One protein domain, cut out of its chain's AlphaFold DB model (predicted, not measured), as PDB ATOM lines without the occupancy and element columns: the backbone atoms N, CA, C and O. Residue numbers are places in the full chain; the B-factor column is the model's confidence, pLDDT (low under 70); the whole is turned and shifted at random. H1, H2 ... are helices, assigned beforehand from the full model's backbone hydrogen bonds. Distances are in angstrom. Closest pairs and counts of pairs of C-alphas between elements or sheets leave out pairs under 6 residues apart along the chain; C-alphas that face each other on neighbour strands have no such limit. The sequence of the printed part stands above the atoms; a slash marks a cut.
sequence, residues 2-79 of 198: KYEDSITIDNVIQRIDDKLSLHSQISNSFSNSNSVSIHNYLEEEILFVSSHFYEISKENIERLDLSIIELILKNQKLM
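AT A GLANCE: This is residues 2 to 79 of the 198 residues of an uncharacterized protein of Tritrichomonas foetus (UniProt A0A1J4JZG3). A long helix, H1, runs out to a loop whose residues 28 to 34 stick out, and the chain folds back through the short H2 to H3, which packs on residues 12 to 16 of H1. H5 packs steeply on H3, and the short H4 lies near the beginning of H1. The printed part has 78 residues with five named helices, H1 to H5 in chain order, and no named strand; its class is all helix. It is compact, with a radius of gyration of the C-alphas of 13.0 A, and spans 40 by 26 by 20 A, only just elongated.

HOW THE PARTS SIT: H1, residues 12 to 29, touches H3, residues 43 to 51, with residues 12 to 16 alone, at a shallow tilt of 26 degrees, opposite ways; their closest C-alphas, of Val 12 and Glu 45, are 6.2 A apart. With residues 19 to 23 alone, H1 only just touches H2, residues 38 to 41, with 3 pairs of C-alphas within 8 A, the closest being Lys 19 and Tyr 41 at 7.7 A. H3 touches H5, residues 66 to 73, at a steep tilt of 60 degrees, the same way; the closest C-alphas, of Ser 50 and Ile 72, are 5.3 A apart. H4, residues 58 to 61, is close to H1 but not clearly touching, with the C-alphas of Ile 13 and Asn 60 closest at 7.0 A. H1 and H5 are apart. In H1, H3 and H5 every O i to N i+4 pair is within hydrogen-bond range; H2 and H4 are too short for such a pair.

IN THESE COORDINATES: H1 begins at C-alpha 12 (42.574, 34.092, -6.949) and measures 25.9 A. H2 measures 5.1 A, H3 12.3 A and H4 5.2 A. H5 measures 10.5 A and ends at C-alpha 73 (54.667, 40.210, 1.221).

THE WHOLE: The C-alphas farthest apart, of Asn 32 and Glu 55, are 39.8 A apart. The printed part has no cut, and no link is long. The mean pLDDT of the printed part is 81.4; residues 2 to 5 and 26 to 37 are under 70.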
ATOM      1  N   LYS A   2      32.197  42.068 -13.224       41.00
ATOM      2  CA  LYS A   2      31.973  41.754 -11.809       41.00
ATOM      3  C   LYS A   2      32.194  40.252 -11.701       41.00
ATOM      4  O   LYS A   2      31.487  39.511 -12.374       41.00
ATOM      5  N   TYR A   3      33.199  39.823 -10.950       53.16
ATOM      6  CA  TYR A   3      33.246  38.436 -10.511       53.16
ATOM      7  C   TYR A   3      32.053  38.263  -9.565       53.16
ATOM      8  O   TYR A   3      32.020  38.896  -8.512       53.16
ATOM      9  N   GLU A   4      31.026  37.531  -9.992       56.28
ATOM     10  CA  GLU A   4      29.909  37.152  -9.111       56.28
ATOM     11  C   GLU A   4      30.350  36.085  -8.096       56.28
ATOM     12  O   GLU A   4      29.748  35.957  -7.033       56.28
ATOM     13  N   ASP A   5      31.460  35.400  -8.384       64.25
ATOM     14  CA  ASP A   5      32.050  34.387  -7.521       64.25
ATOM     15  C   ASP A   5      32.945  35.004  -6.435       64.25
ATOM     16  O   ASP A   5      33.771  35.896  -6.684       64.25
ATOM     17  N   SER A   6      32.817  34.488  -5.211       82.75
ATOM     18  CA  SER A   6      33.701  34.837  -4.098       82.75
ATOM     19  C   SER A   6      35.162  34.494  -4.417       82.75
ATOM     20  O   SER A   6      35.445  33.540  -5.146       82.75
ATOM     21  N   ILE A   7      36.110  35.262  -3.869       86.06
ATOM     22  CA  ILE A   7      37.540  34.939  -3.993       86.06
ATOM     23  C   ILE A   7      37.809  33.628  -3.244       86.06
ATOM     24  O   ILE A   7      37.386  33.471  -2.098       86.06
ATOM     25  N   THR A   8      38.491  32.691  -3.899       89.31
ATOM     26  CA  THR A   8      38.907  31.398  -3.349       89.31
ATOM     27  C   THR A   8      40.379  31.136  -3.658       89.31
ATOM     28  O   THR A   8      40.965  31.753  -4.547       89.31
ATOM     29  N   ILE A   9      40.979  30.188  -2.937       88.12
ATOM     30  CA  ILE A   9      42.382  29.771  -3.108       88.12
ATOM     31  C   ILE A   9      42.648  29.324  -4.555       88.12
ATOM     32  O   ILE A   9      43.683  29.657  -5.125       88.12
ATOM     33  N   ASP A  10      41.682  28.634  -5.164       86.69
ATOM     34  CA  ASP A  10      41.819  28.082  -6.513       86.69
ATOM     35  C   ASP A  10      41.648  29.136  -7.618       86.69
ATOM     36  O   ASP A  10      42.231  28.997  -8.692       86.69
ATOM     37  N   ASN A  11      40.854  30.191  -7.382       89.31
ATOM     38  CA  ASN A  11      40.532  31.180  -8.417       89.31
ATOM     39  C   ASN A  11      41.369  32.464  -8.341       89.31
ATOM     40  O   ASN A  11      41.453  33.186  -9.334       89.31
ATOM     41  N   VAL A  12      41.990  32.766  -7.196       89.88
ATOM     42  CA  VAL A  12      42.574  34.092  -6.949       89.88
ATOM     43  C   VAL A  12      43.711  34.437  -7.910       89.88
ATOM     44  O   VAL A  12      43.798  35.572  -8.367       89.88
ATOM     45  N   ILE A  13      44.534  33.457  -8.287       89.12
ATOM     46  CA  ILE A  13      45.657  33.666  -9.213       89.12
ATOM     47  C   ILE A  13      45.149  33.940 -10.627       89.12
ATOM     48  O   ILE A  13      45.530  34.938 -11.229       89.12
ATOM     49  N   GLN A  14      44.194  33.137 -11.109       88.12
ATOM     50  CA  GLN A  14      43.566  33.373 -12.409       88.12
ATOM     51  C   GLN A  14      42.879  34.744 -12.458       88.12
ATOM     52  O   GLN A  14      42.954  35.446 -13.459       88.12
ATOM     53  N   ARG A  15      42.248  35.162 -11.354       88.81
ATOM     54  CA  ARG A  15      41.645  36.495 -11.243       88.81
ATOM     55  C   ARG A  15      42.681  37.607 -11.342       88.81
ATOM     56  O   ARG A  15      42.395  38.618 -11.977       88.81
ATOM     57  N   ILE A  16      43.852  37.445 -10.723       88.25
ATOM     58  CA  ILE A  16      44.954  38.404 -10.858       88.25
ATOM     59  C   ILE A  16      45.373  38.484 -12.331       88.25
ATOM     60  O   ILE A  16      45.366  39.579 -12.890       88.25
ATOM     61  N   ASP A  17      45.626  37.349 -12.982       87.38
ATOM     62  CA  ASP A  17      46.053  37.299 -14.388       87.38
ATOM     63  C   ASP A  17      45.031  37.944 -15.339       87.38
ATOM     64  O   ASP A  17      45.379  38.781 -16.178       87.38
ATOM     65  N   ASP A  18      43.749  37.620 -15.175       86.69
ATOM     66  CA  ASP A  18      42.656  38.199 -15.958       86.69
ATOM     67  C   ASP A  18      42.592  39.723 -15.778       86.69
ATOM     68  O   ASP A  18      42.462  40.480 -16.746       86.69
ATOM     69  N   LYS A  19      42.712  40.189 -14.529       85.88
ATOM     70  CA  LYS A  19      42.698  41.612 -14.182       85.88
ATOM     71  C   LYS A  19      43.891  42.358 -14.783       85.88
ATOM     72  O   LYS A  19      43.709  43.457 -15.313       85.88
ATOM     73  N   LEU A  20      45.085  41.769 -14.743       84.75
ATOM     74  CA  LEU A  20      46.292  42.321 -15.364       84.75
ATOM     75  C   LEU A  20      46.150  42.403 -16.886       84.75
ATOM     76  O   LEU A  20      46.430  43.446 -17.482       84.75
ATOM     77  N   SER A  21      45.659  41.331 -17.515       83.56
ATOM     78  CA  SER A  21      45.425  41.274 -18.960       83.56
ATOM     79  C   SER A  21      44.452  42.366 -19.405       83.56
ATOM     80  O   SER A  21      44.758  43.133 -20.322       83.56
ATOM     81  N   LEU A  22      43.332  42.534 -18.698       79.81
ATOM     82  CA  LEU A  22      42.369  43.605 -18.966       79.81
ATOM     83  C   LEU A  22      42.986  44.998 -18.798       79.81
ATOM     84  O   LEU A  22      42.802  45.854 -19.666       79.81
ATOM     85  N   HIS A  23      43.741  45.231 -17.722       75.25
ATOM     86  CA  HIS A  23      44.414  46.511 -17.504       75.25
ATOM     87  C   HIS A  23      45.395  46.830 -18.640       75.25
ATOM     88  O   HIS A  23      45.390  47.945 -19.166       75.25
ATOM     89  N   SER A  24      46.183  45.845 -19.082       74.88
ATOM     90  CA  SER A  24      47.125  46.017 -20.192       74.88
ATOM     91  C   SER A  24      46.412  46.410 -21.497       74.88
ATOM     92  O   SER A  24      46.810  47.374 -22.151       74.88
ATOM     93  N   GLN A  25      45.290  45.760 -21.827       71.06
ATOM     94  CA  GLN A  25      44.499  46.052 -23.028       71.06
ATOM     95  C   GLN A  25      43.884  47.455 -22.987       71.06
ATOM     96  O   GLN A  25      43.916  48.181 -23.983       71.06
ATOM     97  N   ILE A  26      43.360  47.861 -21.829       68.00
ATOM     98  CA  ILE A  26      42.773  49.192 -21.630       68.00
ATOM     99  C   ILE A  26      43.864  50.266 -21.717       68.00
ATOM    100  O   ILE A  26      43.684  51.257 -22.422       68.00
ATOM    101  N   SER A  27      45.013  50.054 -21.070       67.44
ATOM    102  CA  SER A  27      46.126  51.014 -21.073       67.44
ATOM    103  C   SER A  27      46.703  51.253 -22.473       67.44
ATOM    104  O   SER A  27      46.957  52.397 -22.847       67.44
ATOM    105  N   ASN A  28      46.804  50.202 -23.294       63.53
ATOM    106  CA  ASN A  28      47.241  50.309 -24.686       63.53
ATOM    107  C   ASN A  28      46.211  51.021 -25.581       63.53
ATOM    108  O   ASN A  28      46.581  51.591 -26.606       63.53
ATOM    109  N   SER A  29      44.929  51.001 -25.203       62.09
ATOM    110  CA  SER A  29      43.827  51.579 -25.989       62.09
ATOM    111  C   SER A  29      43.519  53.038 -25.632       62.09
ATOM    112  O   SER A  29      43.003  53.779 -26.467       62.09
ATOM    113  N   PHE A  30      43.833  53.470 -24.407       58.91
ATOM    114  CA  PHE A  30      43.520  54.804 -23.897       58.91
ATOM    115  C   PHE A  30      44.790  55.502 -23.401       58.91
ATOM    116  O   PHE A  30      45.123  55.471 -22.221       58.91
ATOM    117  N   SER A  31      45.491  56.191 -24.300       55.94
ATOM    118  CA  SER A  31      46.727  56.922 -23.987       55.94
ATOM    119  C   SER A  31      46.538  58.202 -23.151       55.94
ATOM    120  O   SER A  31      47.425  59.046 -23.162       55.94
ATOM    121  N   ASN A  32      45.423  58.395 -22.436       49.09
ATOM    122  CA  ASN A  32      45.180  59.629 -21.682       49.09
ATOM    123  C   ASN A  32      44.596  59.404 -20.279       49.09
ATOM    124  O   ASN A  32      43.468  58.950 -20.112       49.09
ATOM    125  N   SER A  33      45.396  59.828 -19.295       50.22
ATOM    126  CA  SER A  33      45.012  60.437 -18.015       50.22
ATOM    127  C   SER A  33      43.864  59.781 -17.239       50.22
ATOM    128  O   SER A  33      42.739  60.273 -17.243       50.22
ATOM    129  N   ASN A  34      44.188  58.687 -16.551       50.31
ATOM    130  CA  ASN A  34      43.782  58.358 -15.176       50.31
ATOM    131  C   ASN A  34      44.265  56.929 -14.900       50.31
ATOM    132  O   ASN A  34      43.478  55.985 -14.911       50.31
ATOM    133  N   SER A  35      45.578  56.750 -14.717       54.34
ATOM    134  CA  SER A  35      46.130  55.444 -14.350       54.34
ATOM    135  C   SER A  35      45.690  55.119 -12.924       54.34
ATOM    136  O   SER A  35      46.344  55.506 -11.952       54.34
ATOM    137  N   VAL A  36      44.549  54.449 -12.777       57.94
ATOM    138  CA  VAL A  36      44.240  53.736 -11.540       57.94
ATOM    139  C   VAL A  36      45.412  52.789 -11.321       57.94
ATOM    140  O   VAL A  36      45.668  51.925 -12.154       57.94
ATOM    141  N   SER A  37      46.184  53.028 -10.259       69.56
ATOM    142  CA  SER A  37      47.363  52.219  -9.966       69.56
ATOM    143  C   SER A  37      46.940  50.755  -9.889       69.56
ATOM    144  O   SER A  37      45.932  50.449  -9.249       69.56
ATOM    145  N   ILE A  38      47.691  49.858 -10.531       70.25
ATOM    146  CA  ILE A  38      47.387  48.418 -10.583       70.25
ATOM    147  C   ILE A  38      47.205  47.823  -9.179       70.25
ATOM    148  O   ILE A  38      46.371  46.948  -8.965       70.25
ATOM    149  N   HIS A  39      47.900  48.422  -8.207       72.50
ATOM    150  CA  HIS A  39      47.734  48.213  -6.776       72.50
ATOM    151  C   HIS A  39      46.271  48.309  -6.314       72.50
ATOM    152  O   HIS A  39      45.772  47.409  -5.652       72.50
ATOM    153  N   ASN A  40      45.561  49.374  -6.694       77.38
ATOM    154  CA  ASN A  40      44.176  49.604  -6.273       77.38
ATOM    155  C   ASN A  40      43.204  48.643  -6.968       77.38
ATOM    156  O   ASN A  40      42.113  48.395  -6.470       77.38
ATOM    157  N   TYR A  41      43.580  48.113  -8.134       81.19
ATOM    158  CA  TYR A  41      42.735  47.190  -8.890       81.19
ATOM    159  C   TYR A  41      42.811  45.742  -8.375       81.19
ATOM    160  O   TYR A  41      41.856  44.973  -8.532       81.19
ATOM    161  N   LEU A  42      43.938  45.393  -7.749       86.62
ATOM    162  CA  LEU A  42      44.237  44.069  -7.199       86.62
ATOM    163  C   LEU A  42      44.151  44.012  -5.668       86.62
ATOM    164  O   LEU A  42      44.487  42.987  -5.091       86.62
ATOM    165  N   GLU A  43      43.732  45.087  -4.996       88.25
ATOM    166  CA  GLU A  43      43.781  45.182  -3.532       88.25
ATOM    167  C   GLU A  43      43.045  44.023  -2.837       88.25
ATOM    168  O   GLU A  43      43.574  43.444  -1.889       88.25
ATOM    169  N   GLU A  44      41.865  43.634  -3.332       89.88
ATOM    170  CA  GLU A  44      41.084  42.524  -2.773       89.88
ATOM    171  C   GLU A  44      41.794  41.173  -2.938       89.88
ATOM    172  O   GLU A  44      41.868  40.392  -1.987       89.88
ATOM    173  N   GLU A  45      42.343  40.898  -4.122       91.12
ATOM    174  CA  GLU A  45      43.084  39.668  -4.397       91.12
ATOM    175  C   GLU A  45      44.397  39.620  -3.614       91.12
ATOM    176  O   GLU A  45      44.692  38.602  -2.996       91.12
ATOM    177  N   ILE A  46      45.151  40.722  -3.560       91.69
ATOM    178  CA  ILE A  46      46.388  40.821  -2.774       91.69
ATOM    179  C   ILE A  46      46.080  40.568  -1.301       91.69
ATOM    180  O   ILE A  46      46.784  39.793  -0.653       91.69
ATOM    181  N   LEU A  47      45.022  41.179  -0.764       92.38
ATOM    182  CA  LEU A  47      44.604  40.974   0.620       92.38
ATOM    183  C   LEU A  47      44.268  39.505   0.893       92.38
ATOM    184  O   LEU A  47      44.705  38.961   1.907       92.38
ATOM    185  N   PHE A  48      43.521  38.870  -0.014       92.75
ATOM    186  CA  PHE A  48      43.131  37.469   0.107       92.75
ATOM    187  C   PHE A  48      44.333  36.525   0.026       92.75
ATOM    188  O   PHE A  48      44.456  35.629   0.861       92.75
ATOM    189  N   VAL A  49      45.230  36.736  -0.944       92.75
ATOM    190  CA  VAL A  49      46.460  35.945  -1.092       92.75
ATOM    191  C   VAL A  49      47.344  36.118   0.135       92.75
ATOM    192  O   VAL A  49      47.862  35.137   0.646       92.75
ATOM    193  N   SER A  50      47.466  37.338   0.659       92.12
ATOM    194  CA  SER A  50      48.271  37.607   1.852       92.12
ATOM    195  C   SER A  50      47.758  36.827   3.065       92.12
ATOM    196  O   SER A  50      48.547  36.185   3.755       92.12
ATOM    197  N   SER A  51      46.442  36.814   3.305       91.88
ATOM    198  CA  SER A  51      45.858  36.107   4.454       91.88
ATOM    199  C   SER A  51      45.814  34.584   4.304       91.88
ATOM    200  O   SER A  51      45.693  33.892   5.308       91.88
ATOM    201  N   HIS A  52      45.918  34.059   3.081       90.88
ATOM    202  CA  HIS A  52      45.928  32.617   2.790       90.88
ATOM    203  C   HIS A  52      47.256  32.161   2.170       90.88
ATOM    204  O   HIS A  52      47.320  31.115   1.524       90.88
ATOM    205  N   PHE A  53      48.336  32.926   2.356       91.81
ATOM    206  CA  PHE A  53      49.623  32.656   1.708       91.81
ATOM    207  C   PHE A  53      50.159  31.268   2.077       91.81
ATOM    208  O   PHE A  53      50.748  30.581   1.251       91.81
ATOM    209  N   TYR A  54      49.912  30.825   3.311       87.75
ATOM    210  CA  TYR A  54      50.276  29.489   3.783       87.75
ATOM    211  C   TYR A  54      49.483  28.336   3.134       87.75
ATOM    212  O   TYR A  54      49.911  27.187   3.247       87.75
ATOM    213  N   GLU A  55      48.342  28.616   2.498       88.44
ATOM    214  CA  GLU A  55      47.468  27.620   1.857       88.44
ATOM    215  C   GLU A  55      47.689  27.534   0.346       88.44
ATOM    216  O   GLU A  55      47.486  26.477  -0.252       88.44
ATOM    217  N   ILE A  56      48.112  28.635  -0.275       88.81
ATOM    218  CA  ILE A  56      48.342  28.705  -1.718       88.81
ATOM    219  C   ILE A  56      49.656  27.993  -2.063       88.81
ATOM    220  O   ILE A  56      50.675  28.142  -1.386       88.81
ATOM    221  N   SER A  57      49.643  27.209  -3.143       88.38
ATOM    222  CA  SER A  57      50.833  26.487  -3.590       88.38
ATOM    223  C   SER A  57      51.933  27.444  -4.062       88.38
ATOM    224  O   SER A  57      51.675  28.456  -4.720       88.38
ATOM    225  N   LYS A  58      53.191  27.113  -3.753       87.56
ATOM    226  CA  LYS A  58      54.346  27.959  -4.097       87.56
ATOM    227  C   LYS A  58      54.478  28.144  -5.609       87.56
ATOM    228  O   LYS A  58      54.810  29.234  -6.056       87.56
ATOM    229  N   GLU A  59      54.142  27.115  -6.382       88.88
ATOM    230  CA  GLU A  59      54.176  27.129  -7.846       88.88
ATOM    231  C   GLU A  59      53.176  28.124  -8.441       88.88
ATOM    232  O   GLU A  59      53.401  28.650  -9.527       88.88
ATOM    233  N   ASN A  60      52.063  28.372  -7.749       88.94
ATOM    234  CA  ASN A  60      51.063  29.338  -8.180       88.94
ATOM    235  C   ASN A  60      51.509  30.774  -7.879       88.94
ATOM    236  O   ASN A  60      51.327  31.650  -8.717       88.94
ATOM    237  N   ILE A  61      52.121  31.007  -6.715       88.56
ATOM    238  CA  ILE A  61      52.641  32.331  -6.333       88.56
ATOM    239  C   ILE A  61      53.857  32.701  -7.188       88.56
ATOM    240  O   ILE A  61      53.992  33.849  -7.589       88.56
ATOM    241  N   GLU A  62      54.711  31.732  -7.518       89.06
ATOM    242  CA  GLU A  62      55.885  31.933  -8.373       89.06
ATOM    243  C   GLU A  62      55.538  32.403  -9.799       89.06
ATOM    244  O   GLU A  62      56.362  33.035 -10.454       89.06
ATOM    245  N   ARG A  63      54.321  32.140 -10.290       88.31
ATOM    246  CA  ARG A  63      53.867  32.646 -11.599       88.31
ATOM    247  C   ARG A  63      53.610  34.151 -11.608       88.31
ATOM    248  O   ARG A  63      53.501  34.720 -12.689       88.31
ATOM    249  N   LEU A  64      53.465  34.766 -10.436       89.06
ATOM    250  CA  LEU A  64      53.190  36.189 -10.312       89.06
ATOM    251  C   LEU A  64      54.465  37.010 -10.521       89.06
ATOM    252  O   LEU A  64      55.566  36.605 -10.147       89.06
ATOM    253  N   ASP A  65      54.294  38.213 -11.061       89.50
ATOM    254  CA  ASP A  65      55.398  39.153 -11.226       89.50
ATOM    255  C   ASP A  65      55.978  39.588  -9.871       89.50
ATOM    256  O   ASP A  65      55.255  39.716  -8.875       89.50
ATOM    257  N   LEU A  66      57.278  39.913  -9.858       90.69
ATOM    258  CA  LEU A  66      58.005  40.413  -8.682       90.69
ATOM    259  C   LEU A  66      57.232  41.514  -7.942       90.69
ATOM    260  O   LEU A  66      57.113  41.466  -6.722       90.69
ATOM    261  N   SER A  67      56.668  42.473  -8.681       89.44
ATOM    262  CA  SER A  67      55.923  43.598  -8.104       89.44
ATOM    263  C   SER A  67      54.671  43.150  -7.344       89.44
ATOM    264  O   SER A  67      54.338  43.723  -6.312       89.44
ATOM    265  N   ILE A  68      53.984  42.106  -7.809       90.62
ATOM    266  CA  ILE A  68      52.783  41.574  -7.155       90.62
ATOM    267  C   ILE A  68      53.181  40.777  -5.918       90.62
ATOM    268  O   ILE A  68      52.563  40.935  -4.864       90.62
ATOM    269  N   ILE A  69      54.236  39.966  -6.021       92.81
ATOM    270  CA  ILE A  69      54.786  39.223  -4.882       92.81
ATOM    271  C   ILE A  69      55.233  40.197  -3.786       92.81
ATOM    272  O   ILE A  69      54.897  39.999  -2.621       92.81
ATOM    273  N   GLU A  70      55.913  41.285  -4.149       93.06
ATOM    274  CA  GLU A  70      56.301  42.349  -3.223       93.06
ATOM    275  C   GLU A  70      55.077  42.942  -2.501       93.06
ATOM    276  O   GLU A  70      55.079  43.073  -1.276       93.06
ATOM    277  N   LEU A  71      53.992  43.234  -3.228       91.31
ATOM    278  CA  LEU A  71      52.755  43.755  -2.636       91.31
ATOM    279  C   LEU A  71      52.077  42.768  -1.677       91.31
ATOM    280  O   LEU A  71      51.543  43.189  -0.649       91.31
ATOM    281  N   ILE A  72      52.114  41.473  -1.992       92.81
ATOM    282  CA  ILE A  72      51.614  40.409  -1.115       92.81
ATOM    283  C   ILE A  72      52.446  40.360   0.172       92.81
ATOM    284  O   ILE A  72      51.891  40.398   1.270       92.81
ATOM    285  N   LEU A  73      53.777  40.327   0.060       92.44
ATOM    286  CA  LEU A  73      54.667  40.210   1.221       92.44
ATOM    287  C   LEU A  73      54.666  41.458   2.111       92.44
ATOM    288  O   LEU A  73      54.818  41.357   3.327       92.44
ATOM    289  N   LYS A  74      54.443  42.635   1.527       91.38
ATOM    290  CA  LYS A  74      54.323  43.903   2.256       91.38
ATOM    291  C   LYS A  74      53.007  44.034   3.033       91.38
ATOM    292  O   LYS A  74      52.878  44.916   3.886       91.38
ATOM    293  N   ASN A  75      52.006  43.209   2.734       91.00
ATOM    294  CA  ASN A  75      50.680  43.346   3.316       91.00
ATOM    295  C   ASN A  75      50.681  43.036   4.823       91.00
ATOM    296  O   ASN A  75      51.195  42.017   5.276       91.00
ATOM    297  N   GLN A  76      50.014  43.876   5.615       87.31
ATOM    298  CA  GLN A  76      49.920  43.703   7.072       87.31
ATOM    299  C   GLN A  76      49.141  42.451   7.499       87.31
ATOM    300  O   GLN A  76      49.268  42.014   8.642       87.31
ATOM    301  N   LYS A  77      48.306  41.893   6.613       89.06
ATOM    302  CA  LYS A  77      47.556  40.652   6.849       89.06
ATOM    303  C   LYS A  77      48.274  39.410   6.320       89.06
ATOM    304  O   LYS A  77      47.636  38.367   6.217       89.06
ATOM    305  N   LEU A  78      49.556  39.514   5.961       91.25
ATOM    306  CA  LEU A  78      50.343  38.366   5.530       91.25
ATOM    307  C   LEU A  78      50.343  37.282   6.619       91.25
ATOM    308  O   LEU A  78      50.756  37.534   7.751       91.25
ATOM    309  N   MET A  79      49.902  36.077   6.260       91.00
ATOM    310  CA  MET A  79      49.897  34.902   7.128       91.00
ATOM    311  C   MET A  79      50.771  33.798   6.537       91.00
ATOM    312  O   MET A  79      50.460  33.231   5.492       91.00
TER     313      MET A  79